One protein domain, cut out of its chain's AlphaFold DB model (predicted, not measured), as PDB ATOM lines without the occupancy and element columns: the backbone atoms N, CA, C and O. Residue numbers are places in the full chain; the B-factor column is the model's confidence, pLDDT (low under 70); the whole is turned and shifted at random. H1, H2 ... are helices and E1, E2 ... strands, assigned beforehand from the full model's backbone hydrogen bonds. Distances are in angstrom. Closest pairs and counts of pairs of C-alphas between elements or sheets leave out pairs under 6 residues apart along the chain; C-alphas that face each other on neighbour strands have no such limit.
ATOM      1  N   CYS A  85     134.405  89.430   0.153       86.25
ATOM      2  CA  CYS A  85     133.452  88.379   0.494       86.25
ATOM      3  C   CYS A  85     133.312  87.295  -0.583       86.25
ATOM      4  O   CYS A  85     132.994  86.167  -0.225       86.25
ATOM      5  N   ALA A  86     133.594  87.567  -1.862       89.25
ATOM      6  CA  ALA A  86     133.468  86.559  -2.921       89.25
ATOM      7  C   ALA A  86     134.466  85.405  -2.801       89.25
ATOM      8  O   ALA A  86     134.225  84.318  -3.315       89.25
ATOM      9  N   SER A  87     135.570  85.625  -2.089       89.00
ATOM     10  CA  SER A  87     136.547  84.582  -1.759       89.00
ATOM     11  C   SER A  87     136.263  83.877  -0.426       89.00
ATOM     12  O   SER A  87     137.019  82.996  -0.011       89.00
ATOM     13  N   CYS A  88     135.209  84.282   0.288       88.94
ATOM     14  CA  CYS A  88     134.917  83.796   1.628       88.94
ATOM     15  C   CYS A  88     134.154  82.469   1.556       88.94
ATOM     16  O   CYS A  88     132.943  82.440   1.342       88.94
ATOM     17  N   ILE A  89     134.871  81.360   1.749       89.19
ATOM     18  CA  ILE A  89     134.288  80.014   1.736       89.19
ATOM     19  C   ILE A  89     133.165  79.930   2.778       89.19
ATOM     20  O   ILE A  89     133.364  80.225   3.956       89.19
ATOM     21  N   GLY A  90     131.974  79.536   2.325       88.38
ATOM     22  CA  GLY A  90     130.806  79.318   3.176       88.38
ATOM     23  C   GLY A  90     130.107  80.585   3.678       88.38
ATOM     24  O   GLY A  90     129.063  80.452   4.308       88.38
ATOM     25  N   SER A  91     130.612  81.793   3.397       93.31
ATOM     26  CA  SER A  91     129.994  83.072   3.800       93.31
ATOM     27  C   SER A  91     129.512  83.085   5.268       93.31
ATOM     28  O   SER A  91     128.326  83.304   5.529       93.31
ATOM     29  N   PRO A  92     130.396  82.864   6.264       93.50
ATOM     30  CA  PRO A  92     130.006  82.584   7.648       93.50
ATOM     31  C   PRO A  92     129.176  83.691   8.313       93.50
ATOM     32  O   PRO A  92     128.297  83.382   9.114       93.50
ATOM     33  N   CYS A  93     129.378  84.963   7.956       93.12
ATOM     34  CA  CYS A  93     128.554  86.081   8.438       93.12
ATOM     35  C   CYS A  93     127.093  86.022   7.955       93.12
ATOM     36  O   CYS A  93     126.206  86.577   8.595       93.12
ATOM     37  N   CYS A  94     126.838  85.349   6.831       94.44
ATOM     38  CA  CYS A  94     125.502  85.107   6.286       94.44
ATOM     39  C   CYS A  94     124.909  83.775   6.757       94.44
ATOM     40  O   CYS A  94     123.770  83.494   6.405       94.44
ATOM     41  N   ARG A  95     125.652  82.965   7.523       95.62
ATOM     42  CA  ARG A  95     125.184  81.682   8.074       95.62
ATOM     43  C   ARG A  95     125.081  81.663   9.595       95.62
ATOM     44  O   ARG A  95     124.430  80.784  10.136       95.62
ATOM     45  N   ASN A  96     125.721  82.606  10.282       95.56
ATOM     46  CA  ASN A  96     125.783  82.645  11.739       95.56
ATOM     47  C   ASN A  96     125.360  84.030  12.225       95.56
ATOM     48  O   ASN A  96     126.104  85.004  12.080       95.56
ATOM     49  N   VAL A  97     124.177  84.132  12.827       94.56
ATOM     50  CA  VAL A  97     123.686  85.396  13.384       94.56
ATOM     51  C   VAL A  97     123.771  85.384  14.910       94.56
ATOM     52  O   VAL A  97     123.216  84.490  15.547       94.56
ATOM     53  N   PRO A  98     124.451  86.363  15.536       94.56
ATOM     54  CA  PRO A  98     124.482  86.488  16.980       94.56
ATOM     55  C   PRO A  98     123.112  86.952  17.454       94.56
ATOM     56  O   PRO A  98     122.609  88.017  17.068       94.56
ATOM     57  N   ILE A  99     122.525  86.152  18.327       91.44
ATOM     58  CA  ILE A  99     121.189  86.348  18.861       91.44
ATOM     59  C   ILE A  99     121.252  87.176  20.137       91.44
ATOM     60  O   ILE A  99     120.704  88.282  20.208       91.44
ATOM     61  N   THR A 100     121.969  86.668  21.135       92.81
ATOM     62  CA  THR A 100     122.115  87.313  22.435       92.81
ATOM     63  C   THR A 100     123.450  86.956  23.062       92.81
ATOM     64  O   THR A 100     124.047  85.927  22.753       92.81
ATOM     65  N   LYS A 101     123.908  87.820  23.962       94.38
ATOM     66  CA  LYS A 101     124.970  87.478  24.902       94.38
ATOM     67  C   LYS A 101     124.346  86.805  26.119       94.38
ATOM     68  O   LYS A 101     123.205  87.121  26.464       94.38
ATOM     69  N   ILE A 102     125.091  85.905  26.738       95.56
ATOM     70  CA  ILE A 102     124.732  85.262  28.004       95.56
ATOM     71  C   ILE A 102     125.912  85.376  28.971       95.56
ATOM     72  O   ILE A 102     127.026  85.694  28.555       95.56
ATOM     73  N   SER A 103     125.653  85.136  30.251       95.88
ATOM     74  CA  SER A 103     126.680  84.981  31.281       95.88
ATOM     75  C   SER A 103     126.581  83.568  31.839       95.88
ATOM     76  O   SER A 103     125.478  83.034  31.939       95.88
ATOM     77  N   ILE A 104     127.722  82.970  32.172       97.38
ATOM     78  CA  ILE A 104     127.798  81.662  32.822       97.38
ATOM     79  C   ILE A 104     128.561  81.866  34.127       97.38
ATOM     80  O   ILE A 104     129.790  81.891  34.136       97.38
ATOM     81  N   ASP A 105     127.809  82.074  35.206       97.06
ATOM     82  CA  ASP A 105     128.345  82.359  36.542       97.06
ATOM     83  C   ASP A 105     128.138  81.165  37.495       97.06
ATOM     84  O   ASP A 105     128.862  80.992  38.481       97.06
ATOM     85  N   THR A 106     127.158  80.313  37.188       97.88
ATOM     86  CA  THR A 106     126.783  79.130  37.963       97.88
ATOM     87  C   THR A 106     126.767  77.864  37.111       97.88
ATOM     88  O   THR A 106     126.679  77.905  35.884       97.88
ATOM     89  N   GLU A 107     126.803  76.708  37.773       97.19
ATOM     90  CA  GLU A 107     126.627  75.402  37.133       97.19
ATOM     91  C   GLU A 107     125.311  75.317  36.349       97.19
ATOM     92  O   GLU A 107     125.272  74.782  35.243       97.19
ATOM     93  N   ALA A 108     124.240  75.888  36.909       96.19
ATOM     94  CA  ALA A 108     122.938  75.927  36.260       96.19
ATOM     95  C   ALA A 108     122.993  76.707  34.940       96.19
ATOM     96  O   ALA A 108     122.458  76.232  33.947       96.19
ATOM     97  N   ASP A 109     123.700  77.841  34.893       96.56
ATOM     98  CA  ASP A 109     123.842  78.619  33.655       96.56
ATOM     99  C   ASP A 109     124.585  77.825  32.567       96.56
ATOM    100  O   ASP A 109     124.240  77.902  31.387       96.56
ATOM    101  N   LEU A 110     125.592  77.031  32.956       97.19
ATOM    102  CA  LEU A 110     126.336  76.182  32.023       97.19
ATOM    103  C   LEU A 110     125.460  75.053  31.458       97.19
ATOM    104  O   LEU A 110     125.518  74.765  30.261       97.19
ATOM    105  N   LEU A 111     124.622  74.438  32.295       96.12
ATOM    106  CA  LEU A 111     123.652  73.429  31.860       96.12
ATOM    107  C   LEU A 111     122.540  74.037  30.994       96.12
ATOM    108  O   LEU A 111     122.140  73.422  30.005       96.12
ATOM    109  N   ASP A 112     122.095  75.257  31.299       94.50
ATOM    110  CA  ASP A 112     121.133  75.999  30.483       94.50
ATOM    111  C   ASP A 112     121.725  76.306  29.097       94.50
ATOM    112  O   ASP A 112     121.060  76.113  28.077       94.50
ATOM    113  N   ALA A 113     123.003  76.695  29.031       96.06
ATOM    114  CA  ALA A 113     123.720  76.858  27.768       96.06
ATOM    115  C   ALA A 113     123.844  75.535  26.994       96.06
ATOM    116  O   ALA A 113     123.640  75.521  25.778       96.06
ATOM    117  N   ALA A 114     124.129  74.418  27.674       95.69
ATOM    118  CA  ALA A 114     124.185  73.093  27.052       95.69
ATOM    119  C   ALA A 114     122.819  72.655  26.502       95.69
ATOM    120  O   ALA A 114     122.744  72.053  25.430       95.69
ATOM    121  N   TRP A 115     121.733  72.973  27.211       93.69
ATOM    122  CA  TRP A 115     120.376  72.739  26.730       93.69
ATOM    123  C   TRP A 115     120.072  73.574  25.482       93.69
ATOM    124  O   TRP A 115     119.585  73.022  24.498       93.69
ATOM    125  N   LEU A 116     120.425  74.866  25.481       93.56
ATOM    126  CA  LEU A 116     120.261  75.740  24.314       93.56
ATOM    127  C   LEU A 116     121.032  75.228  23.103       93.56
ATOM    128  O   LEU A 116     120.476  75.181  22.013       93.56
ATOM    129  N   ALA A 117     122.276  74.792  23.295       94.31
ATOM    130  CA  ALA A 117     123.096  74.185  22.248       94.31
ATOM    131  C   ALA A 117     122.564  72.822  21.755       94.31
ATOM    132  O   ALA A 117     123.081  72.272  20.786       94.31
ATOM    133  N   GLY A 118     121.566  72.243  22.433       92.75
ATOM    134  CA  GLY A 118     120.829  71.060  21.979       92.75
ATOM    135  C   GLY A 118     119.667  71.380  21.035       92.75
ATOM    136  O   GLY A 118     119.084  70.467  20.448       92.75
ATOM    137  N   LEU A 119     119.317  72.659  20.883       92.75
ATOM    138  CA  LEU A 119     118.291  73.104  19.950       92.75
ATOM    139  C   LEU A 119     118.841  73.150  18.527       92.75
ATOM    140  O   LEU A 119     120.020  73.415  18.285       92.75
ATOM    141  N   GLU A 120     117.963  72.914  17.562       92.56
ATOM    142  CA  GLU A 120     118.310  72.932  16.154       92.56
ATOM    143  C   GLU A 120     118.871  74.293  15.737       92.56
ATOM    144  O   GLU A 120     118.288  75.352  15.996       92.56
ATOM    145  N   ALA A 121     120.018  74.244  15.059       94.00
ATOM    146  CA  ALA A 121     120.722  75.416  14.565       94.00
ATOM    147  C   ALA A 121     121.125  76.426  15.658       94.00
ATOM    148  O   ALA A 121     121.349  77.592  15.342       94.00
ATOM    149  N   ILE A 122     121.241  76.022  16.926       95.56
ATOM    150  CA  ILE A 122     121.822  76.866  17.974       95.56
ATOM    151  C   ILE A 122     123.252  76.423  18.261       95.56
ATOM    152  O   ILE A 122     123.524  75.251  18.497       95.56
ATOM    153  N   GLU A 123     124.159  77.392  18.292       96.06
ATOM    154  CA  GLU A 123     125.547  77.197  18.702       96.06
ATOM    155  C   GLU A 123     125.919  78.226  19.768       96.06
ATOM    156  O   GLU A 123     125.457  79.371  19.746       96.06
ATOM    157  N   ILE A 124     126.781  77.837  20.703       97.38
ATOM    158  CA  ILE A 124     127.307  78.731  21.729       97.38
ATOM    159  C   ILE A 124     128.767  79.054  21.409       97.38
ATOM    160  O   ILE A 124     129.570  78.175  21.112       97.38
ATOM    161  N   GLY A 125     129.122  80.331  21.477       96.56
ATOM    162  CA  GLY A 125     130.480  80.808  21.257       96.56
ATOM    163  C   GLY A 125     131.060  81.483  22.493       96.56
ATOM    164  O   GLY A 125     130.396  82.333  23.086       96.56
ATOM    165  N   LEU A 126     132.309  81.165  22.827       97.38
ATOM    166  CA  LEU A 126     133.104  81.834  23.856       97.38
ATOM    167  C   LEU A 126     134.254  82.599  23.203       97.38
ATOM    168  O   LEU A 126     135.066  82.026  22.475       97.38
ATOM    169  N   ARG A 127     134.332  83.900  23.467       96.12
ATOM    170  CA  ARG A 127     135.440  84.759  23.029       96.12
ATOM    171  C   ARG A 127     136.580  84.760  24.045       96.12
ATOM    172  O   ARG A 127     136.367  84.510  25.226       96.12
ATOM    173  N   ASP A 128     137.773  85.117  23.580       94.75
ATOM    174  CA  ASP A 128     138.975  85.314  24.406       94.75
ATOM    175  C   ASP A 128     138.824  86.386  25.500       94.75
ATOM    176  O   ASP A 128     139.531  86.354  26.503       94.75
ATOM    177  N   ASP A 129     137.881  87.315  25.337       95.44
ATOM    178  CA  ASP A 129     137.498  88.301  26.353       95.44
ATOM    179  C   ASP A 129     136.507  87.763  27.412       95.44
ATOM    180  O   ASP A 129     136.057  88.518  28.273       95.44
ATOM    181  N   GLY A 130     136.154  86.474  27.350       95.62
ATOM    182  CA  GLY A 130     135.195  85.820  28.246       95.62
ATOM    183  C   GLY A 130     133.727  86.015  27.856       95.62
ATOM    184  O   GLY A 130     132.838  85.513  28.543       95.62
ATOM    185  N   THR A 131     133.431  86.727  26.761       96.69
ATOM    186  CA  THR A 131     132.048  86.937  26.314       96.69
ATOM    187  C   THR A 131     131.460  85.653  25.735       96.69
ATOM    188  O   THR A 131     131.934  85.157  24.709       96.69
ATOM    189  N   TRP A 132     130.344  85.203  26.309       97.75
ATOM    190  CA  TRP A 132     129.512  84.136  25.757       97.75
ATOM    191  C   TRP A 132     128.422  84.702  24.846       97.75
ATOM    192  O   TRP A 132     127.754  85.688  25.169       97.75
ATOM    193  N   THR A 133     128.243  84.095  23.678       96.75
ATOM    194  CA  THR A 133     127.250  84.517  22.684       96.75
ATOM    195  C   THR A 133     126.513  83.312  22.122       96.75
ATOM    196  O   THR A 133     127.134  82.331  21.732       96.75
ATOM    197  N   VAL A 134     125.188  83.415  22.050       96.25
ATOM    198  CA  VAL A 134     124.324  82.455  21.361       96.25
ATOM    199  C   VAL A 134     124.258  82.844  19.888       96.25
ATOM    200  O   VAL A 134     123.900  83.981  19.556       96.25
ATOM    201  N   PHE A 135     124.585  81.906  19.012       96.56
ATOM    202  CA  PHE A 135     124.481  82.033  17.568       96.56
ATOM    203  C   PHE A 135     123.346  81.164  17.047       96.56
ATOM    204  O   PHE A 135     123.129  80.053  17.518       96.56
ATOM    205  N   TYR A 136     122.649  81.684  16.045       96.00
ATOM    206  CA  TYR A 136     121.723  80.912  15.238       96.00
ATOM    207  C   TYR A 136     122.347  80.632  13.870       96.00
ATOM    208  O   TYR A 136     122.808  81.555  13.188       96.00
ATOM    209  N   GLN A 137     122.391  79.355  13.506       95.81
ATOM    210  CA  GLN A 137     123.094  78.803  12.356       95.81
ATOM    211  C   GLN A 137     122.128  78.509  11.213       95.81
ATOM    212  O   GLN A 137     121.682  77.381  11.017       95.81
ATOM    213  N   GLN A 138     121.796  79.537  10.442       94.94
ATOM    214  CA  GLN A 138     120.964  79.410   9.251       94.94
ATOM    215  C   GLN A 138     121.467  80.316   8.141       94.94
ATOM    216  O   GLN A 138     121.932  81.427   8.397       94.94
ATOM    217  N   SER A 139     121.312  79.869   6.895       95.38
ATOM    218  CA  SER A 139     121.555  80.721   5.733       95.38
ATOM    219  C   SER A 139     120.581  81.900   5.738       95.38
ATOM    220  O   SER A 139     119.362  81.735   5.773       95.38
ATOM    221  N   CYS A 140     121.120  83.113   5.668       96.06
ATOM    222  CA  CYS A 140     120.356  84.316   5.381       96.06
ATOM    223  C   CYS A 140     119.561  84.108   4.085       96.06
ATOM    224  O   CYS A 140     120.113  83.631   3.097       96.06
ATOM    225  N   ARG A 141     118.294  84.534   4.037       95.62
ATOM    226  CA  ARG A 141     117.427  84.360   2.853       95.62
ATOM    227  C   ARG A 141     117.957  85.027   1.577       95.62
ATOM    228  O   ARG A 141     117.490  84.735   0.480       95.62
ATOM    229  N   PHE A 142     118.889  85.965   1.731       95.25
ATOM    230  CA  PHE A 142     119.536  86.679   0.633       95.25
ATOM    231  C   PHE A 142     120.878  86.063   0.230       95.25
ATOM    232  O   PHE A 142     121.492  86.553  -0.713       95.25
ATOM    233  N   LEU A 143     121.343  85.018   0.921       94.94
ATOM    234  CA  LEU A 143     122.483  84.226   0.484       94.94
ATOM    235  C   LEU A 143     122.057  83.385  -0.727       94.94
ATOM    236  O   LEU A 143     120.995  82.761  -0.762       94.94
ATOM    237  N   ASP A 144     122.860  83.429  -1.771       93.81
ATOM    238  CA  ASP A 144     122.852  82.465  -2.853       93.81
ATOM    239  C   ASP A 144     123.809  81.337  -2.454       93.81
ATOM    240  O   ASP A 144     125.020  81.541  -2.385       93.81
ATOM    241  N   ASP A 145     123.259  80.173  -2.108       90.12
ATOM    242  CA  ASP A 145     124.053  79.026  -1.666       90.12
ATOM    243  C   ASP A 145     124.911  78.430  -2.798       90.12
ATOM    244  O   ASP A 145     125.928  77.805  -2.500       90.12
ATOM    245  N   GLU A 146     124.558  78.648  -4.073       90.12
ATOM    246  CA  GLU A 146     125.332  78.147  -5.216       90.12
ATOM    247  C   GLU A 146     126.586  78.995  -5.449       90.12
ATOM    248  O   GLU A 146     127.681  78.464  -5.636       90.12
ATOM    249  N   THR A 147     126.440  80.324  -5.420       90.81
ATOM    250  CA  THR A 147     127.553  81.254  -5.683       90.81
ATOM    251  C   THR A 147     128.276  81.722  -4.417       90.81
ATOM    252  O   THR A 147     129.350  82.320  -4.501       90.81
ATOM    253  N   GLY A 148     127.682  81.506  -3.239       90.38
ATOM    254  CA  GLY A 148     128.090  82.126  -1.974       90.38
ATOM    255  C   GLY A 148     127.777  83.627  -1.893       90.38
ATOM    256  O   GLY A 148     128.153  84.276  -0.910       90.38
ATOM    257  N   GLY A 149     127.112  84.178  -2.916       92.19
ATOM    258  CA  GLY A 149     126.836  85.597  -3.107       92.19
ATOM    259  C   GLY A 149     125.703  86.147  -2.257       92.19
ATOM    260  O   GLY A 149     124.721  85.468  -1.982       92.19
ATOM    261  N   CYS A 150     125.790  87.419  -1.865       92.12
ATOM    262  CA  CYS A 150     124.635  88.122  -1.309       92.12
ATOM    263  C   CYS A 150     123.816  88.748  -2.444       92.12
ATOM    264  O   CYS A 150     124.293  89.647  -3.132       92.12
ATOM    265  N   ARG A 151     122.552  88.341  -2.593       92.56
ATOM    266  CA  ARG A 151     121.614  88.880  -3.598       92.56
ATOM    267  C   ARG A 151     121.258  90.351  -3.371       92.56
ATOM    268  O   ARG A 151     120.724  90.987  -4.269       92.56
ATOM    269  N   LEU A 152     121.545  90.881  -2.179       91.62
ATOM    270  CA  LEU A 152     121.384  92.298  -1.844       91.62
ATOM    271  C   LEU A 152     122.690  93.094  -1.926       91.62
ATOM    272  O   LEU A 152     122.689  94.250  -1.517       91.62
ATOM    273  N   HIS A 153     123.808  92.514  -2.370       90.19
ATOM    274  CA  HIS A 153     125.084  93.229  -2.370       90.19
ATOM    275  C   HIS A 153     124.986  94.536  -3.168       90.19
ATOM    276  O   HIS A 153     124.606  94.526  -4.335       90.19
ATOM    277  N   GLU A 154     125.288  95.651  -2.499       88.31
ATOM    278  CA  GLU A 154     125.276  97.016  -3.039       88.31
ATOM    279  C   GLU A 154     123.917  97.507  -3.552       88.31
ATOM    280  O   GLU A 154     123.824  98.582  -4.148       88.31
ATOM    281  N   LEU A 155     122.842  96.777  -3.245       89.75
ATOM    282  CA  LEU A 155     121.482  97.245  -3.462       89.75
ATOM    283  C   LEU A 155     121.046  98.171  -2.315       89.75
ATOM    284  O   LEU A 155     121.476  97.978  -1.175       89.75
ATOM    285  N   PRO A 156     120.138  99.135  -2.566       90.00
ATOM    286  CA  PRO A 156     119.587 100.000  -1.516       90.00
ATOM    287  C   PRO A 156     118.948  99.237  -0.344       90.00
ATOM    288  O   PRO A 156     118.903  99.741   0.777       90.00
ATOM    289  N   ASP A 157     118.488  98.007  -0.586       88.25
ATOM    290  CA  ASP A 157     117.892  97.153   0.439       88.25
ATOM    291  C   ASP A 157     118.912  96.427   1.327       88.25
ATOM    292  O   ASP A 157     118.511  95.856   2.349       88.25
ATOM    293  N   GLN A 158     120.211  96.465   1.007       91.31
ATOM    294  CA  GLN A 158     121.253  95.891   1.858       91.31
ATOM    295  C   GLN A 158     121.213  96.542   3.252       91.31
ATOM    296  O   GLN A 158     121.222  97.769   3.346       91.31
ATOM    297  N   PRO A 159     121.174  95.766   4.351       91.06
ATOM    298  CA  PRO A 159     121.284  96.337   5.690       91.06
ATOM    299  C   PRO A 159     122.578  97.147   5.850       91.06
ATOM    300  O   PRO A 159     123.647  96.697   5.425       91.06
ATOM    301  N   ASP A 160     122.498  98.306   6.505       92.19
ATOM    302  CA  ASP A 160     123.639  99.195   6.764       92.19
ATOM    303  C   ASP A 160     124.763  98.456   7.507       92.19
ATOM    304  O   ASP A 160     125.942  98.723   7.279       92.19
ATOM    305  N   VAL A 161     124.418  97.519   8.392       90.50
ATOM    306  CA  VAL A 161     125.352  96.679   9.142       90.50
ATOM    307  C   VAL A 161     126.170  95.815   8.199       90.50
ATOM    308  O   VAL A 161     127.357  95.660   8.439       90.50
ATOM    309  N   CYS A 162     125.586  95.325   7.101       91.38
ATOM    310  CA  CYS A 162     126.304  94.571   6.078       91.38
ATOM    311  C   CYS A 162     127.159  95.488   5.195       91.38
ATOM    312  O   CYS A 162     128.244  95.088   4.792       91.38
ATOM    313  N   VAL A 163     126.685  96.702   4.892       91.00
ATOM    314  CA  VAL A 163     127.422  97.690   4.079       91.00
ATOM    315  C   VAL A 163     128.660  98.204   4.815       91.00
ATOM    316  O   VAL A 163     129.722  98.358   4.221       91.00
ATOM    317  N   ARG A 164     128.524  98.488   6.113       89.81
ATOM    318  CA  ARG A 164     129.602  99.028   6.956       89.81
ATOM    319  C   ARG A 164     130.552  97.957   7.479       89.81
ATOM    320  O   ARG A 164     131.565  98.307   8.078       89.81
ATOM    321  N   TYR A 165     130.221  96.680   7.309       88.56
ATOM    322  CA  TYR A 165     131.068  95.598   7.781       88.56
ATOM    323  C   TYR A 165     132.337  95.520   6.931       88.56
ATOM    324  O   TYR A 165     132.273  95.258   5.729       88.56
ATOM    325  N   ASP A 166     133.498  95.727   7.547       89.62
ATOM    326  CA  ASP A 166     134.767  95.598   6.839       89.62
ATOM    327  C   ASP A 166     135.079  94.119   6.573       89.62
ATOM    328  O   ASP A 166     135.512  93.359   7.443       89.62
ATOM    329  N   ALA A 167     134.879  93.707   5.323       88.00
ATOM    330  CA  ALA A 167     135.133  92.346   4.879       88.00
ATOM    331  C   ALA A 167     136.612  91.926   5.008       88.00
ATOM    332  O   ALA A 167     136.900  90.729   5.075       88.00
ATOM    333  N   ARG A 168     137.561  92.874   5.067       87.06
ATOM    334  CA  ARG A 168     138.999  92.579   5.213       87.06
ATOM    335  C   ARG A 168     139.376  92.215   6.644       87.06
ATOM    336  O   ARG A 168     140.294  91.423   6.838       87.06
ATOM    337  N   THR A 169     138.652  92.752   7.623       89.69
ATOM    338  CA  THR A 169     138.817  92.469   9.057       89.69
ATOM    339  C   THR A 169     137.664  91.622   9.609       89.69
ATOM    340  O   THR A 169     137.405  91.598  10.812       89.69
ATOM    341  N   CYS A 170     136.984  90.884   8.722       90.00
ATOM    342  CA  CYS A 170     135.814  90.073   9.035       90.00
ATOM    343  C   CYS A 170     136.096  89.065  10.154       90.00
ATOM    344  O   CYS A 170     136.734  88.031   9.952       90.00
ATOM    345  N   TRP A 171     135.544  89.337  11.335       92.31
ATOM    346  CA  TRP A 171     135.682  88.469  12.500       92.31
ATOM    347  C   TRP A 171     135.085  87.076  12.248       92.31
ATOM    348  O   TRP A 171     135.695  86.080  12.628       92.31
ATOM    349  N   TYR A 172     133.956  86.983  11.531       93.31
ATOM    350  CA  TYR A 172     133.319  85.697  11.210       93.31
ATOM    351  C   TYR A 172     134.231  84.758  10.429       93.31
ATOM    352  O   TYR A 172     134.208  83.551  10.659       93.31
ATOM    353  N   ARG A 173     135.051  85.299   9.523       91.06
ATOM    354  CA  ARG A 173     136.011  84.499   8.762       91.06
ATOM    355  C   ARG A 173     136.978  83.785   9.699       91.06
ATOM    356  O   ARG A 173     137.269  82.621   9.488       91.06
ATOM    357  N   HIS A 174     137.454  84.460  10.738       90.81
ATOM    358  CA  HIS A 174     138.380  83.863  11.699       90.81
ATOM    359  C   HIS A 174     137.672  82.953  12.706       90.81
ATOM    360  O   HIS A 174     138.199  81.897  13.042       90.81
ATOM    361  N   ALA A 175     136.479  83.344  13.153       92.56
ATOM    362  CA  ALA A 175     135.708  82.617  14.153       92.56
ATOM    363  C   ALA A 175     135.140  81.282  13.633       92.56
ATOM    364  O   ALA A 175     135.046  80.332  14.402       92.56
ATOM    365  N   PHE A 176     134.790  81.203  12.344       91.94
ATOM    366  CA  PHE A 176     134.081  80.054  11.761       91.94
ATOM    367  C   PHE A 176     134.848  79.334  10.640       91.94
ATOM    368  O   PHE A 176     134.318  78.387  10.070       91.94
ATOM    369  N   ALA A 177     136.081  79.740  10.304       85.62
ATOM    370  CA  ALA A 177     136.899  78.995   9.333       85.62
ATOM    371  C   ALA A 177     137.325  77.609   9.840       85.62
ATOM    372  O   ALA A 177     137.623  76.726   9.037       85.62
ATOM    373  N   HIS A 178     137.383  77.433  11.160       82.62
ATOM    374  CA  HIS A 178     137.827  76.213  11.823       82.62
ATOM    375  C   HIS A 178     136.923  75.915  13.028       82.62
ATOM    376  O   HIS A 178     136.210  76.796  13.517       82.62
ATOM    377  N   ASP A 179     136.973  74.684  13.537       74.06
ATOM    378  CA  ASP A 179     136.183  74.263  14.706       74.06
ATOM    379  C   ASP A 179     136.605  74.960  16.003       74.06
ATOM    380  O   ASP A 179     135.833  75.047  16.960       74.06
ATOM    381  N   ALA A 180     137.839  75.456  16.037       73.00
ATOM    382  CA  ALA A 180     138.349  76.326  17.077       73.00
ATOM    383  C   ALA A 180     139.328  77.327  16.463       73.00
ATOM    384  O   ALA A 180     140.141  76.983  15.601       73.00
ATOM    385  N   SER A 181     139.264  78.568  16.931       86.81
ATOM    386  CA  SER A 181     140.274  79.578  16.638       86.81
ATOM    387  C   SER A 181     140.944  80.007  17.944       86.81
ATOM    388  O   SER A 181     140.318  79.931  19.003       86.81
ATOM    389  N   PRO A 182     142.176  80.543  17.907       87.75
ATOM    390  CA  PRO A 182     142.863  81.006  19.113       87.75
ATOM    391  C   PRO A 182     142.097  82.069  19.914       87.75
ATOM    392  O   PRO A 182     142.467  82.341  21.047       87.75
ATOM    393  N   ARG A 183     141.066  82.694  19.329       92.94
ATOM    394  CA  ARG A 183     140.304  83.798  19.930       92.94
ATOM    395  C   ARG A 183     138.811  83.514  20.088       92.94
ATOM    396  O   ARG A 183     138.059  84.387  20.526       92.94
ATOM    397  N   PHE A 184     138.364  82.336  19.665       95.69
ATOM    398  CA  PHE A 184     136.959  81.961  19.688       95.69
ATOM    399  C   PHE A 184     136.801  80.445  19.721       95.69
ATOM    400  O   PHE A 184     137.306  79.749  18.834       95.69
ATOM    401  N   ILE A 185     136.075  79.967  20.726       96.19
ATOM    402  CA  ILE A 185     135.742  78.560  20.930       96.19
ATOM    403  C   ILE A 185     134.255  78.379  20.654       96.19
ATOM    404  O   ILE A 185     133.421  79.127  21.167       96.19
ATOM    405  N   ARG A 186     133.940  77.373  19.843       96.62
ATOM    406  CA  ARG A 186     132.581  76.995  19.465       96.62
ATOM    407  C   ARG A 186     132.158  75.757  20.238       96.62
ATOM    408  O   ARG A 186     132.934  74.803  20.373       96.62
ATOM    409  N   PHE A 187     130.919  75.781  20.697       96.69
ATOM    410  CA  PHE A 187     130.318  74.750  21.513       96.69
ATOM    411  C   PHE A 187     128.974  74.314  20.936       96.69
ATOM    412  O   PHE A 187     128.041  75.114  20.819       96.69
ATOM    413  N   ASP A 188     128.874  73.020  20.662       95.75
ATOM    414  CA  ASP A 188     127.606  72.307  20.665       95.75
ATOM    415  C   ASP A 188     127.303  71.785  22.083       95.75
ATOM    416  O   ASP A 188     128.046  72.021  23.049       95.75
ATOM    417  N   ARG A 189     126.193  71.058  22.216       94.75
ATOM    418  CA  ARG A 189     125.793  70.444  23.482       94.75
ATOM    419  C   ARG A 189     126.854  69.498  24.047       94.75
ATOM    420  O   ARG A 189     127.097  69.527  25.250       94.75
ATOM    421  N   GLU A 190     127.457  68.646  23.223       95.56
ATOM    422  CA  GLU A 190     128.405  67.627  23.693       95.56
ATOM    423  C   GLU A 190     129.675  68.271  24.246       95.56
ATOM    424  O   GLU A 190     130.132  67.904  25.328       95.56
ATOM    425  N   ARG A 191     130.182  69.305  23.571       97.00
ATOM    426  CA  ARG A 191     131.319  70.098  24.041       97.00
ATOM    427  C   ARG A 191     131.037  70.847  25.341       97.00
ATOM    428  O   ARG A 191     131.928  70.933  26.184       97.00
ATOM    429  N   LEU A 192     129.828  71.388  25.530       97.56
ATOM    430  CA  LEU A 192     129.452  72.043  26.794       97.56
ATOM    431  C   LEU A 192     129.355  71.049  27.946       97.56
ATOM    432  O   LEU A 192     129.810  71.350  29.047       97.56
ATOM    433  N   LEU A 193     128.804  69.861  27.692       96.81
ATOM    434  CA  LEU A 193     128.762  68.789  28.686       96.81
ATOM    435  C   LEU A 193     130.157  68.256  29.012       96.81
ATOM    436  O   LEU A 193     130.405  67.879  30.154       96.81
ATOM    437  N   GLU A 194     131.072  68.237  28.042       97.62
ATOM    438  CA  GLU A 194     132.470  67.927  28.317       97.62
ATOM    439  C   GLU A 194     133.103  69.020  29.182       97.62
ATOM    440  O   GLU A 194     133.621  68.699  30.245       97.62
ATOM    441  N   LEU A 195     132.971  70.303  28.822       97.88
ATOM    442  CA  LEU A 195     133.470  71.418  29.638       97.88
ATOM    443  C   LEU A 195     132.944  71.367  31.077       97.88
ATOM    444  O   LEU A 195     133.718  71.543  32.018       97.88
ATOM    445  N   HIS A 196     131.651  71.086  31.255       97.81
ATOM    446  CA  HIS A 196     131.006  70.976  32.566       97.81
ATOM    447  C   HIS A 196     131.716  69.985  33.500       97.81
ATOM    448  O   HIS A 196     131.860  70.282  34.683       97.81
ATOM    449  N   ARG A 197     132.273  68.881  32.983       98.00
ATOM    450  CA  ARG A 197     133.014  67.887  33.789       98.00
ATOM    451  C   ARG A 197     134.304  68.425  34.410       98.00
ATOM    452  O   ARG A 197     134.799  67.834  35.367       98.00
ATOM    453  N   HIS A 198     134.854  69.511  33.868       98.06
ATOM    454  CA  HIS A 198     136.118  70.110  34.317       98.06
ATOM    455  C   HIS A 198     135.922  71.436  35.060       98.06
ATOM    456  O   HIS A 198     136.885  71.998  35.589       98.06
ATOM    457  N   VAL A 199     134.689  71.939  35.126       98.19
ATOM    458  CA  VAL A 199     134.343  73.128  35.906       98.19
ATOM    459  C   VAL A 199     134.179  72.741  37.375       98.19
ATOM    460  O   VAL A 199     133.483  71.788  37.713       98.19
ATOM    461  N   ILE A 200     134.828  73.493  38.269       98.19
ATOM    462  CA  ILE A 200     134.697  73.301  39.716       98.19
ATOM    463  C   ILE A 200     133.742  74.354  40.262       98.19
ATOM    464  O   ILE A 200     134.035  75.554  40.208       98.19
ATOM    465  N   CYS A 201     132.646  73.884  40.845       98.12
ATOM    466  CA  CYS A 201     131.654  74.701  41.531       98.12
ATOM    467  C   CYS A 201     131.783  74.563  43.053       98.12
ATOM    468  O   CYS A 201     132.366  73.602  43.557       98.12
ATOM    469  N   ASP A 202     131.254  75.533  43.796       98.06
ATOM    470  CA  ASP A 202     131.092  75.412  45.247       98.06
ATOM    471  C   ASP A 202     129.745  74.783  45.650       98.06
ATOM    472  O   ASP A 202     128.949  74.371  44.811       98.06
ATOM    473  N   GLU A 203     129.466  74.731  46.956       97.62
ATOM    474  CA  GLU A 203     128.226  74.168  47.512       97.62
ATOM    475  C   GLU A 203     126.943  74.890  47.055       97.62
ATOM    476  O   GLU A 203     125.852  74.335  47.178       97.62
ATOM    477  N   LYS A 204     127.047  76.125  46.547       97.50
ATOM    478  CA  LYS A 204     125.916  76.898  46.012       97.50
ATOM    479  C   LYS A 204     125.770  76.747  44.497       97.50
ATOM    480  O   LYS A 204     124.844  77.325  43.929       97.50
ATOM    481  N   GLY A 205     126.668  76.003  43.854       97.12
ATOM    482  CA  GLY A 205     126.747  75.895  42.403       97.12
ATOM    483  C   GLY A 205     127.392  77.111  41.736       97.12
ATOM    484  O   GLY A 205     127.272  77.252  40.523       97.12
ATOM    485  N   GLU A 206     128.057  78.004  42.481       97.75
ATOM    486  CA  GLU A 206     128.818  79.111  41.886       97.75
ATOM    487  C   GLU A 206     130.125  78.571  41.297       97.75
ATOM    488  O   GLU A 206     130.845  77.811  41.954       97.75
ATOM    489  N   ILE A 207     130.465  78.989  40.078       97.62
ATOM    490  CA  ILE A 207     131.695  78.553  39.415       97.62
ATOM    491  C   ILE A 207     132.903  79.174  40.131       97.62
ATOM    492  O   ILE A 207     133.045  80.393  40.228       97.62
ATOM    493  N   ARG A 208     133.804  78.326  40.644       98.12
ATOM    494  CA  ARG A 208     135.038  78.738  41.340       98.12
ATOM    495  C   ARG A 208     136.281  78.588  40.482       98.12
ATOM    496  O   ARG A 208     137.224  79.362  40.648       98.12
ATOM    497  N   LYS A 209     136.299  77.604  39.586       97.69
ATOM    498  CA  LYS A 209     137.410  77.376  38.661       97.69
ATOM    499  C   LYS A 209     136.882  76.871  37.326       97.69
ATOM    500  O   LYS A 209     136.122  75.908  37.289       97.69
ATOM    501  N   VAL A 210     137.348  77.500  36.255       97.56
ATOM    502  CA  VAL A 210     137.237  77.006  34.880       97.56
ATOM    503  C   VAL A 210     138.628  76.574  34.404       97.56
ATOM    504  O   VAL A 210     139.618  77.126  34.905       97.56
ATOM    505  N   PRO A 211     138.741  75.593  33.492       97.69
ATOM    506  CA  PRO A 211     140.006  75.314  32.817       97.69
ATOM    507  C   PRO A 211     140.503  76.564  32.081       97.69
ATOM    508  O   PRO A 211     139.701  77.430  31.714       97.69
ATOM    509  N   ASP A 212     141.817  76.689  31.896       97.25
ATOM    510  CA  ASP A 212     142.345  77.803  31.112       97.25
ATOM    511  C   ASP A 212     142.045  77.629  29.613       97.25
ATOM    512  O   ASP A 212     141.523  76.610  29.161       97.25
ATOM    513  N   TRP A 213     142.326  78.661  28.821       95.88
ATOM    514  CA  TRP A 213     141.986  78.659  27.400       95.88
ATOM    515  C   TRP A 213     142.665  77.524  26.616       95.88
ATOM    516  O   TRP A 213     142.043  76.923  25.738       95.88
ATOM    517  N   GLU A 214     143.928  77.218  26.924       96.12
ATOM    518  CA  GLU A 214     144.704  76.180  26.237       96.12
ATOM    519  C   GLU A 214     144.216  74.779  26.628       96.12
ATOM    520  O   GLU A 214     144.091  73.902  25.766       96.12
ATOM    521  N   ASP A 215     143.848  74.597  27.898       96.81
ATOM    522  CA  ASP A 215     143.218  73.387  28.415       96.81
ATOM    523  C   ASP A 215     141.865  73.136  27.734       96.81
ATOM    524  O   ASP A 215     141.606  72.019  27.278       96.81
ATOM    525  N   ILE A 216     141.017  74.171  27.597       96.81
ATOM    526  CA  ILE A 216     139.725  74.040  26.902       96.81
ATOM    527  C   ILE A 216     139.958  73.627  25.448       96.81
ATOM    528  O   ILE A 216     139.330  72.684  24.972       96.81
ATOM    529  N   LEU A 217     140.874  74.289  24.733       94.94
ATOM    530  CA  LEU A 217     141.185  73.935  23.345       94.94
ATOM    531  C   LEU A 217     141.676  72.489  23.213       94.94
ATOM    532  O   LEU A 217     141.250  71.787  22.299       94.94
ATOM    533  N   THR A 218     142.542  72.040  24.121       95.50
ATOM    534  CA  THR A 218     143.087  70.675  24.125       95.50
ATOM    535  C   THR A 218     141.992  69.643  24.383       95.50
ATOM    536  O   THR A 218     141.874  68.662  23.651       95.50
ATOM    537  N   MET A 219     141.143  69.885  25.380       95.69
ATOM    538  CA  MET A 219     140.004  69.029  25.711       95.69
ATOM    539  C   MET A 219     139.031  68.900  24.529       95.69
ATOM    540  O   MET A 219     138.624  67.797  24.168       95.69
ATOM    541  N   LEU A 220     138.698  70.013  23.871       94.56
ATOM    542  CA  LEU A 220     137.734  70.032  22.767       94.56
ATOM    543  C   LEU A 220     138.263  69.430  21.456       94.56
ATOM    544  O   LEU A 220     137.475  69.190  20.541       94.56
ATOM    545  N   GLN A 221     139.559  69.131  21.342       93.56
ATOM    546  CA  GLN A 221     140.071  68.317  20.230       93.56
ATOM    547  C   GLN A 221     139.581  66.867  20.313       93.56
ATOM    548  O   GLN A 221     139.409  66.224  19.280       93.56
ATOM    549  N   ALA A 222     139.333  66.355  21.524       95.25
ATOM    550  CA  ALA A 222     138.813  65.004  21.729       95.25
ATOM    551  C   ALA A 222     137.301  64.895  21.460       95.25
ATOM    552  O   ALA A 222     136.795  63.793  21.254       95.25
ATOM    553  N   VAL A 223     136.593  66.028  21.442       95.81
ATOM    554  CA  VAL A 223     135.153  66.127  21.171       95.81
ATOM    555  C   VAL A 223     134.963  67.075  19.981       95.81
ATOM    556  O   VAL A 223     134.781  68.280  20.181       95.81
ATOM    557  N   PRO A 224     135.100  66.598  18.728       94.06
ATOM    558  CA  PRO A 224     134.929  67.448  17.547       94.06
ATOM    559  C   PRO A 224     133.521  68.057  17.514       94.06
ATOM    560  O   PRO A 224     132.597  67.482  18.084       94.06
ATOM    561  N   LEU A 225     133.355  69.217  16.864       93.38
ATOM    562  CA  LEU A 225     132.014  69.776  16.664       93.38
ATOM    563  C   LEU A 225     131.173  68.796  15.856       93.38
ATOM    564  O   LEU A 225     131.620  68.287  14.826       93.38
ATOM    565  N   GLY A 226     129.940  68.582  16.301       90.75
ATOM    566  CA  GLY A 226     128.925  67.955  15.476       90.75
ATOM    567  C   GLY A 226     128.663  68.764  14.206       90.75
ATOM    568  O   GLY A 226     128.876  69.977  14.146       90.75
ATOM    569  N   GLU A 227     128.163  68.087  13.172       85.44
ATOM    570  CA  GLU A 227     127.609  68.792  12.018       85.44
ATOM    571  C   GLU A 227     126.461  69.704  12.479       85.44
ATOM    572  O   GLU A 227     125.650  69.275  13.312       85.44
ATOM    573  N   PRO A 228     126.361  70.936  11.948       76.69
ATOM    574  CA  PRO A 228     125.260  71.826  12.274       76.69
ATOM    575  C   PRO A 228     123.951  71.114  11.950       76.69
ATOM    576  O   PRO A 228     123.721  70.654  10.833       76.69
ATOM    577  N   SER A 229     123.087  71.003  12.949       62.25
ATOM    578  CA  SER A 229     121.972  70.058  12.952       62.25
ATOM    579  C   SER A 229     120.950  70.245  11.827       62.25
ATOM    580  O   SER A 229     120.166  69.334  11.577       62.25
ATOM    581  N   GLY A 230     120.969  71.388  11.134       59.97
ATOM    582  CA  GLY A 230     120.036  71.726  10.057       59.97
ATOM    583  C   GLY A 230     120.158  70.872   8.788       59.97
ATOM    584  O   GLY A 230     119.302  70.980   7.917       59.97
ATOM    585  N   THR A 231     121.185  70.026   8.653       58.44
ATOM    586  CA  THR A 231     121.312  69.078   7.525       58.44
ATOM    587  C   THR A 231     120.942  67.644   7.871       58.44
ATOM    588  O   THR A 231     120.891  66.800   6.975       58.44
ATOM    589  N   ALA A 238     110.947  65.578  15.824       83.12
ATOM    590  CA  ALA A 238     111.397  66.872  16.315       83.12
ATOM    591  C   ALA A 238     110.225  67.590  17.004       83.12
ATOM    592  O   ALA A 238     109.117  67.659  16.469       83.12
ATOM    593  N   THR A 239     110.450  68.091  18.218       86.56
ATOM    594  CA  THR A 239     109.454  68.912  18.918       86.56
ATOM    595  C   THR A 239     109.772  70.370  18.647       86.56
ATOM    596  O   THR A 239     110.820  70.851  19.074       86.56
ATOM    597  N   GLU A 240     108.883  71.061  17.934       87.69
ATOM    598  CA  GLU A 240     109.005  72.502  17.712       87.69
ATOM    599  C   GLU A 240     108.977  73.262  19.044       87.69
ATOM    600  O   GLU A 240     108.175  72.970  19.936       87.69
ATOM    601  N   CYS A 241     109.837  74.266  19.162       88.75
ATOM    602  CA  CYS A 241     109.841  75.218  20.257       88.75
ATOM    603  C   CYS A 241     110.081  76.642  19.740       88.75
ATOM    604  O   CYS A 241     110.562  76.873  18.627       88.75
ATOM    605  N   GLU A 242     109.710  77.618  20.563       89.81
ATOM    606  CA  GLU A 242     109.867  79.033  20.258       89.81
ATOM    607  C   GLU A 242     110.750  79.691  21.319       89.81
ATOM    608  O   GLU A 242     110.418  79.690  22.502       89.81
ATOM    609  N   LEU A 243     111.882  80.254  20.904       90.88
ATOM    610  CA  LEU A 243     112.781  81.003  21.773       90.88
ATOM    611  C   LEU A 243     112.438  82.487  21.724       90.88
ATOM    612  O   LEU A 243     112.580  83.140  20.690       90.88
ATOM    613  N   LEU A 244     112.032  83.036  22.865       89.44
ATOM    614  CA  LEU A 244     111.801  84.468  23.019       89.44
ATOM    615  C   LEU A 244     113.059  85.158  23.526       89.44
ATOM    616  O   LEU A 244     113.464  84.995  24.673       89.44
ATOM    617  N   MET A 245     113.664  85.960  22.664       85.69
ATOM    618  CA  MET A 245     114.944  86.603  22.912       85.69
ATOM    619  C   MET A 245     114.710  88.110  23.036       85.69
ATOM    620  O   MET A 245     113.988  88.693  22.217       85.69
ATOM    621  N   PRO A 246     115.311  88.779  24.031       77.19
ATOM    622  CA  PRO A 246     115.221  90.225  24.110       77.19
ATOM    623  C   PRO A 246     115.816  90.850  22.840       77.19
ATOM    624  O   PRO A 246     116.849  90.417  22.316       77.19
ATOM    625  N   PRO A 247     115.203  91.934  22.371       68.81
ATOM    626  CA  PRO A 247     115.970  93.157  22.325       68.81
ATOM    627  C   PRO A 247     115.328  94.209  23.224       68.81
ATOM    628  O   PRO A 247     114.141  94.186  23.532       68.81
ATOM    629  N   ALA A 248     116.122  95.202  23.607       62.09
ATOM    630  CA  ALA A 248     115.534  96.483  23.946       62.09
ATOM    631  C   ALA A 248     114.876  97.058  22.681       62.09
ATOM    632  O   ALA A 248     115.407  96.902  21.576       62.09
ATOM    633  N   ARG A 249     113.743  97.750  22.839       82.75
ATOM    634  CA  ARG A 249     113.158  98.590  21.785       82.75
ATOM    635  C   ARG A 249     114.283  99.406  21.123       82.75
ATOM    636  O   ARG A 249     115.031 100.059  21.855       82.75
ATOM    637  N   PRO A 250     114.439  99.368  19.785       87.81
ATOM    638  CA  PRO A 250     115.546 100.048  19.129       87.81
ATOM    639  C   PRO A 250     115.478 101.547  19.435       87.81
ATOM    640  O   PRO A 250     114.491 102.215  19.141       87.81
ATOM    641  N   ALA A 251     116.536 102.059  20.051       88.31
ATOM    642  CA  ALA A 251     116.722 103.459  20.417       88.31
ATOM    643  C   ALA A 251     117.536 104.232  19.368       88.31
ATOM    644  O   ALA A 251     117.589 105.457  19.400       88.31
ATOM    645  N   THR A 252     118.192 103.529  18.438       89.94
ATOM    646  CA  THR A 252     119.028 104.130  17.391       89.94
ATOM    647  C   THR A 252     118.759 103.499  16.027       89.94
ATOM    648  O   THR A 252     118.350 102.341  15.935       89.94
ATOM    649  N   ILE A 253     119.076 104.232  14.954       88.00
ATOM    650  CA  ILE A 253     119.003 103.723  13.571       88.00
ATOM    651  C   ILE A 253     119.862 102.462  13.403       88.00
ATOM    652  O   ILE A 253     119.435 101.511  12.761       88.00
ATOM    653  N   ARG A 254     121.038 102.406  14.045       86.62
ATOM    654  CA  ARG A 254     121.912 101.220  14.014       86.62
ATOM    655  C   ARG A 254     121.241  99.985  14.622       86.62
ATOM    656  O   ARG A 254     121.410  98.886  14.111       86.62
ATOM    657  N   GLN A 255     120.472 100.152  15.700       87.81
ATOM    658  CA  GLN A 255     119.723  99.045  16.305       87.81
ATOM    659  C   GLN A 255     118.543  98.610  15.433       87.81
ATOM    660  O   GLN A 255     118.288  97.414  15.329       87.81
ATOM    661  N   LEU A 256     117.851  99.550  14.782       88.31
ATOM    662  CA  LEU A 256     116.794  99.217  13.825       88.31
ATOM    663  C   LEU A 256     117.351  98.442  12.621       88.31
ATOM    664  O   LEU A 256     116.752  97.470  12.172       88.31
ATOM    665  N   ASP A 257     118.524  98.830  12.136       89.12
ATOM    666  CA  ASP A 257     119.189  98.123  11.051       89.12
ATOM    667  C   ASP A 257     119.656  96.710  11.458       89.12
ATOM    668  O   ASP A 257     119.468  95.753  10.708       89.12
ATOM    669  N   LEU A 258     120.131  96.530  12.696       89.44
ATOM    670  CA  LEU A 258     120.395  95.196  13.244       89.44
ATOM    671  C   LEU A 258     119.121  94.331  13.299       89.44
ATOM    672  O   LEU A 258     119.189  93.126  13.053       89.44
ATOM    673  N   VAL A 259     117.957  94.928  13.589       90.94
ATOM    674  CA  VAL A 259     116.665  94.225  13.510       90.94
ATOM    675  C   VAL A 259     116.380  93.785  12.074       90.94
ATOM    676  O   VAL A 259     116.075  92.612  11.862       90.94
ATOM    677  N   LYS A 260     116.549  94.678  11.087       90.62
ATOM    678  CA  LYS A 260     116.395  94.355   9.656       90.62
ATOM    679  C   LYS A 260     117.302  93.191   9.245       90.62
ATOM    680  O   LYS A 260     116.838  92.252   8.605       90.62
ATOM    681  N   PHE A 261     118.568  93.227   9.654       92.94
ATOM    682  CA  PHE A 261     119.532  92.162   9.383       92.94
ATOM    683  C   PHE A 261     119.093  90.812   9.962       92.94
ATOM    684  O   PHE A 261     119.058  89.820   9.237       92.94
ATOM    685  N   ARG A 262     118.699  90.769  11.243       93.75
ATOM    686  CA  ARG A 262     118.258  89.533  11.915       93.75
ATOM    687  C   ARG A 262     117.015  88.922  11.274       93.75
ATOM    688  O   ARG A 262     116.953  87.710  11.117       93.75
ATOM    689  N   LEU A 263     116.068  89.748  10.830       93.25
ATOM    690  CA  LEU A 263     114.879  89.283  10.104       93.25
ATOM    691  C   LEU A 263     115.205  88.665   8.732       93.25
ATOM    692  O   LEU A 263     114.372  87.969   8.147       93.25
ATOM    693  N   GLY A 264     116.423  88.867   8.220       94.38
ATOM    694  CA  GLY A 264     116.926  88.166   7.043       94.38
ATOM    695  C   GLY A 264     117.093  86.657   7.249       94.38
ATOM    696  O   GLY A 264     117.086  85.920   6.265       94.38
ATOM    697  N   PHE A 265     117.190  86.175   8.489       95.50
ATOM    698  CA  PHE A 265     117.400  84.760   8.795       95.50
ATOM    699  C   PHE A 265     116.057  84.021   8.942       95.50
ATOM    700  O   PHE A 265     115.144  84.551   9.584       95.50
ATOM    701  N   PRO A 266     115.896  82.828   8.336       94.06
ATOM    702  CA  PRO A 266     114.712  81.983   8.512       94.06
ATOM    703  C   PRO A 266     114.411  81.704   9.989       94.06
ATOM    704  O   PRO A 266     115.303  81.767  10.819       94.06
ATOM    705  N   GLY A 267     113.155  81.446  10.349       92.31
ATOM    706  CA  GLY A 267     112.773  81.147  11.738       92.31
ATOM    707  C   GLY A 267     112.765  82.348  12.697       92.31
ATOM    708  O   GLY A 267     112.026  82.308  13.681       92.31
ATOM    709  N   ILE A 268     113.494  83.433  12.406       93.94
ATOM    710  CA  ILE A 268     113.477  84.663  13.208       93.94
ATOM    711  C   ILE A 268     112.280  85.538  12.823       93.94
ATOM    712  O   ILE A 268     112.091  85.915  11.666       93.94
ATOM    713  N   SER A 269     111.499  85.913  13.829       92.88
ATOM    714  CA  SER A 269     110.373  86.843  13.749       92.88
ATOM    715  C   SER A 269     110.505  87.929  14.816       92.88
ATOM    716  O   SER A 269     111.254  87.785  15.784       92.88
ATOM    717  N   LEU A 270     109.778  89.035  14.653       91.31
ATOM    718  CA  LEU A 270     109.730  90.116  15.637       91.31
ATOM    719  C   LEU A 270     108.321  90.203  16.224       91.31
ATOM    720  O   LEU A 270     107.336  90.382  15.512       91.31
ATOM    721  N   VAL A 271     108.244  90.102  17.542       88.88
ATOM    722  CA  VAL A 271     107.033  90.294  18.329       88.88
ATOM    723  C   VAL A 271     107.096  91.689  18.930       88.88
ATOM    724  O   VAL A 271     108.086  92.058  19.565       88.88
ATOM    725  N   VAL A 272     106.054  92.483  18.702       86.12
ATOM    726  CA  VAL A 272     105.995  93.876  19.147       86.12
ATOM    727  C   VAL A 272     104.735  94.074  19.973       86.12
ATOM    728  O   VAL A 272     103.633  93.764  19.527       86.12
ATOM    729  N   SER A 273     104.892  94.617  21.170       84.75
ATOM    730  CA  SER A 273     103.801  95.100  22.007       84.75
ATOM    731  C   SER A 273     103.978  96.595  22.294       84.75
ATOM    732  O   SER A 273     104.919  97.244  21.820       84.75
ATOM    733  N   GLU A 274     103.057  97.166  23.068       82.25
ATOM    734  CA  GLU A 274     103.160  98.556  23.520       82.25
ATOM    735  C   GLU A 274     104.370  98.787  24.436       82.25
ATOM    736  O   GLU A 274     104.968  99.866  24.426       82.25
ATOM    737  N   THR A 275     104.744  97.769  25.211       83.31
ATOM    738  CA  THR A 275     105.758  97.865  26.264       83.31
ATOM    739  C   THR A 275     107.086  97.233  25.872       83.31
ATOM    740  O   THR A 275     108.119  97.604  26.428       83.31
ATOM    741  N   GLU A 276     107.100  96.321  24.899       83.75
ATOM    742  CA  GLU A 276     108.289  95.536  24.596       83.75
ATOM    743  C   GLU A 276     108.380  95.061  23.150       83.75
ATOM    744  O   GLU A 276     107.395  94.902  22.434       83.75
ATOM    745  N   TRP A 277     109.618  94.860  22.712       88.19
ATOM    746  CA  TRP A 277     109.955  94.224  21.447       88.19
ATOM    747  C   TRP A 277     110.726  92.957  21.804       88.19
ATOM    748  O   TRP A 277     111.584  92.998  22.681       88.19
ATOM    749  N   ARG A 278     110.419  91.833  21.161       88.56
ATOM    750  CA  ARG A 278     111.082  90.536  21.365       88.56
ATOM    751  C   ARG A 278     111.347  89.893  20.018       88.56
ATOM    752  O   ARG A 278     110.492  89.934  19.141       88.56
ATOM    753  N   PHE A 279     112.517  89.295  19.841       90.94
ATOM    754  CA  PHE A 279     112.675  88.340  18.753       90.94
ATOM    755  C   PHE A 279     112.043  87.027  19.194       90.94
ATOM    756  O   PHE A 279     112.253  86.587  20.321       90.94
ATOM    757  N   SER A 280     111.280  86.421  18.303       92.25
ATOM    758  CA  SER A 280     110.903  85.021  18.402       92.25
ATOM    759  C   SER A 280     111.772  84.245  17.420       92.25
ATOM    760  O   SER A 280     111.987  84.697  16.294       92.25
ATOM    761  N   LEU A 281     112.298  83.106  17.850       93.38
ATOM    762  CA  LEU A 281     112.991  82.167  16.988       93.38
ATOM    763  C   LEU A 281     112.314  80.806  17.082       93.38
ATOM    764  O   LEU A 281     112.333  80.169  18.132       93.38
ATOM    765  N   ARG A 282     111.749  80.349  15.964       91.62
ATOM    766  CA  ARG A 282     111.261  78.978  15.836       91.62
ATOM    767  C   ARG A 282     112.442  78.037  15.611       91.62
ATOM    768  O   ARG A 282     113.215  78.226  14.675       91.62
ATOM    769  N   THR A 283     112.561  77.031  16.464       91.69
ATOM    770  CA  THR A 283     113.564  75.965  16.370       91.69
ATOM    771  C   THR A 283     112.936  74.647  16.828       91.69
ATOM    772  O   THR A 283     111.735  74.586  17.100       91.69
ATOM    773  N   SER A 284     113.706  73.569  16.856       90.31
ATOM    774  CA  SER A 284     113.257  72.271  17.327       90.31
ATOM    775  C   SER A 284     114.246  71.675  18.320       90.31
ATOM    776  O   SER A 284     115.438  71.979  18.320       90.31
ATOM    777  N   VAL A 285     113.737  70.840  19.217       88.06
ATOM    778  CA  VAL A 285     114.558  70.090  20.164       88.06
ATOM    779  C   VAL A 285     115.039  68.807  19.488       88.06
ATOM    780  O   VAL A 285     114.220  68.007  19.024       88.06
ATOM    781  N   LEU A 286     116.356  68.591  19.443       81.00
ATOM    782  CA  LEU A 286     116.947  67.407  18.822       81.00
ATOM    783  C   LEU A 286     117.030  66.252  19.828       81.00
ATOM    784  O   LEU A 286     117.789  66.295  20.793       81.00
ATOM    785  N   GLY A 287     116.282  65.177  19.570       77.12
ATOM    786  CA  GLY A 287     116.349  63.936  20.348       77.12
ATOM    787  C   GLY A 287     115.488  63.904  21.621       77.12
ATOM    788  O   GLY A 287     114.677  64.790  21.884       77.12
ATOM    789  N   ASP A 288     115.640  62.823  22.394       66.69
ATOM    790  CA  ASP A 288     114.867  62.537  23.614       66.69
ATOM    791  C   ASP A 288     115.406  63.371  24.795       66.69
ATOM    792  O   ASP A 288     116.200  62.901  25.612       66.69
ATOM    793  N   HIS A 289     115.017  64.648  24.863       67.56
ATOM    794  CA  HIS A 289     115.291  65.525  26.006       67.56
ATOM    795  C   HIS A 289     114.427  65.117  27.210       67.56
ATOM    796  O   HIS A 289     113.415  65.744  27.526       67.56
ATOM    797  N   ARG A 290     114.837  64.055  27.909       66.56
ATOM    798  CA  ARG A 290     114.135  63.566  29.111       66.56
ATOM    799  C   ARG A 290     114.130  64.563  30.268       66.56
ATOM    800  O   ARG A 290     113.240  64.497  31.109       66.56
ATOM    801  N   ASP A 291     115.079  65.494  30.281       64.19
ATOM    802  CA  ASP A 291     115.285  66.423  31.395       64.19
ATOM    803  C   ASP A 291     114.408  67.690  31.319       64.19
ATOM    804  O   ASP A 291     114.411  68.504  32.241       64.19
ATOM    805  N   GLY A 292     113.598  67.837  30.260       64.38
ATOM    806  CA  GLY A 292     112.734  69.004  30.057       64.38
ATOM    807  C   GLY A 292     113.511  70.311  29.814       64.38
ATOM    808  O   GLY A 292     114.742  70.323  29.816       64.38
ATOM    809  N   PRO A 293     112.812  71.426  29.531       62.81
ATOM    810  CA  PRO A 293     113.447  72.734  29.426       62.81
ATOM    811  C   PRO A 293     113.896  73.243  30.810       62.81
ATOM    812  O   PRO A 293     113.172  73.056  31.797       62.81
ATOM    813  N   PRO A 294     115.051  73.920  30.907       57.78
ATOM    814  CA  PRO A 294     115.486  74.551  32.142       57.78
ATOM    815  C   PRO A 294     114.551  75.690  32.562       57.78
ATOM    816  O   PRO A 294     113.865  76.313  31.754       57.78
ATOM    817  N   ARG A 295     114.519  75.988  33.867       48.78
ATOM    818  CA  ARG A 295     113.566  76.944  34.462       48.78
ATOM    819  C   ARG A 295     113.903  78.424  34.234       48.78
ATOM    820  O   ARG A 295     113.062  79.258  34.564       48.78
ATOM    821  N   ARG A 296     115.118  78.774  33.789       46.03
ATOM    822  CA  ARG A 296     115.643  80.147  33.936       46.03
ATOM    823  C   ARG A 296     115.937  80.917  32.660       46.03
ATOM    824  O   ARG A 296     116.026  82.140  32.750       46.03
ATOM    825  N   VAL A 297     116.027  80.287  31.494       44.56
ATOM    826  CA  VAL A 297     116.427  81.023  30.292       44.56
ATOM    827  C   VAL A 297     115.567  80.612  29.106       44.56
ATOM    828  O   VAL A 297     115.501  79.442  28.757       44.56
ATOM    829  N   PHE A 298     114.935  81.624  28.504       49.88
ATOM    830  CA  PHE A 298     114.008  81.539  27.376       49.88
ATOM    831  C   PHE A 298     112.716  80.800  27.729       49.88
ATOM    832  O   PHE A 298     112.691  79.591  27.927       49.88
ATOM    833  N   THR A 299     111.599  81.529  27.792       40.78
ATOM    834  CA  THR A 299     110.295  80.869  27.865       40.78
ATOM    835  C   THR A 299     110.061  80.174  26.528       40.78
ATOM    836  O   THR A 299     109.588  80.799  25.584       40.78
ATOM    837  N   ALA A 300     110.422  78.895  26.447       42.09
ATOM    838  CA  ALA A 300     109.934  78.009  25.410       42.09
ATOM    839  C   ALA A 300     108.440  77.808  25.671       42.09
ATOM    840  O   ALA A 300     108.049  77.085  26.589       42.09
ATOM    841  N   ILE A 301     107.602  78.522  24.926       40.19
ATOM    842  CA  ILE A 301     106.153  78.376  25.029       40.19
ATOM    843  C   ILE A 301     105.748  77.259  24.067       40.19
ATOM    844  O   ILE A 301     105.910  77.390  22.857       40.19
ATOM    845  N   ASP A 302     105.219  76.151  24.594       39.94
ATOM    846  CA  ASP A 302     104.511  75.182  23.756       39.94
ATOM    847  C   ASP A 302     103.219  75.844  23.263       39.94
ATOM    848  O   ASP A 302     102.292  76.078  24.040       39.94
ATOM    849  N   LEU A 303     103.174  76.192  21.977       40.19
ATOM    850  CA  LEU A 303     102.025  76.864  21.372       40.19
ATOM    851  C   LEU A 303     100.910  75.900  20.930       40.19
ATOM    852  O   LEU A 303      99.812  76.354  20.589       40.19
ATOM    853  N   ARG A 304     101.135  74.577  20.960       44.91
ATOM    854  CA  ARG A 304     100.140  73.565  20.545       44.91
ATOM    855  C   ARG A 304      98.810  73.654  21.306       44.91
ATOM    856  O   ARG A 304      97.772  73.572  20.648       44.91
ATOM    857  N   PRO A 305      98.775  73.885  22.635       37.12
ATOM    858  CA  PRO A 305      97.523  74.024  23.382       37.12
ATOM    859  C   PRO A 305      96.686  75.236  22.956       37.12
ATOM    860  O   PRO A 305      95.484  75.269  23.207       37.12
ATOM    861  N   TYR A 306      97.308  76.223  22.308       37.41
ATOM    862  CA  TYR A 306      96.666  77.466  21.885       37.41
ATOM    863  C   TYR A 306      96.157  77.417  20.436       37.41
ATOM    864  O   TYR A 306      95.564  78.386  19.968       37.41
ATOM    865  N   GLY A 307      96.367  76.306  19.715       34.12
ATOM    866  CA  GLY A 307      95.909  76.148  18.328       34.12
ATOM    867  C   GLY A 307      96.590  77.099  17.334       34.12
ATOM    868  O   GLY A 307      96.003  77.427  16.308       34.12
ATOM    869  N   LEU A 308      97.804  77.570  17.651       38.44
ATOM    870  CA  LEU A 308      98.544  78.580  16.879       38.44
ATOM    871  C   LEU A 308      99.568  77.996  15.889       38.44
ATOM    872  O   LEU A 308     100.324  78.752  15.279       38.44
ATOM    873  N   LEU A 309      99.594  76.673  15.693       37.97
ATOM    874  CA  LEU A 309     100.375  76.066  14.612       37.97
ATOM    875  C   LEU A 309      99.542  76.026  13.321       37.97
ATOM    876  O   LEU A 309      98.379  75.617  13.369       37.97
TER     877      LEU A 309
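This is residues 85 to 231 and 238 to 309 of the 367 residues of an uncharacterized protein of Spirochaetaceae bacterium (UniProt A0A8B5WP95). A strongly twisted sheet, E1 E3 E2 E4, has H1, H4 and H5 on one face and H3 on the opposite face; a smaller sheet, E6 E8 E7, stands beside it toward E1, with H6 grazing both sheets. The 219 printed residues hold six named helices and eight named strands, in the order E1 H1 E2 E3 H2 H3 E4 H4 E5 H5 E6 H6 E7 E8. Both sheets are antiparallel; the class is mixed, with under half of the residues in named elements. The whole is compact, radius of gyration of the C-alphas 18.0 A, spanning 56 by 45 by 35 A.

Find C-alpha 96 at (125.783, 82.645, 11.739), where E1, residues 96 to 102, begins and runs 16.5 A. Beside it look for E3, 132 to 137, then E2, 122 to 127, 16.5 A, and E4, 184 to 187. The helices are H1, 107 to 116, 14.3 A; H2, 160 to 163; H3, 171 to 176; H4, 189 to 196; H5, 213 to 221; and H6, 253 to 263, 15.4 A. E5 is 207 to 209, E6 239 to 245 and E7 268 to 272; E8, 277 to 285, runs 24.6 A to C-alpha 285 at (114.558, 70.090, 20.164).

In the larger sheet, look for N 99 and O 134, 2.8 A, between E1 and E3; N 125 and O 133, 2.8 A, in the hairpin E2 and E3; and N 126 and O 185, 2.9 A, between E2 and E4. E1, H1, E2 form a split strand-helix-strand unit, two strands running the same way with E3 between them; its crossover is right-handed, as in E3, H2 H3, E4 and in E6, H6, E7. H1 runs along the strands over E3 and E2, height 10.2 A. H1 touches H4, C-alphas of Ala 114 and Arg 189 closest at 4.7 A, at a shallow tilt of 11 degrees, opposite ways. H4 touches H5, Arg 191 and Leu 220 closest by C-alphas at 6.5 A. E5 pairs with no named strand. In the smaller sheet find N 243 and O 281, 2.8 A, between E6 and E8, and N 269 and O 280, 2.8 A, in the hairpin E7 and E8. H6 touches H2, C-alphas of Asp 160 and Asp 257 closest at 6.3 A. Every O i to N i+4 pair is within hydrogen-bond range in H1, H3, H4, H5 and H6; H2 is too short for one.

The C-alphas of Leu 155 and Glu 203 are farthest apart, 56.4 A. Residues 232 to 237 are not printed; C-alphas 231 and 238 are 13.4 A apart. The link E3 to H2 is long, 22 residues. Confidence is under 70 at residues 229 to 231, 247 to 248 and 288 to 309.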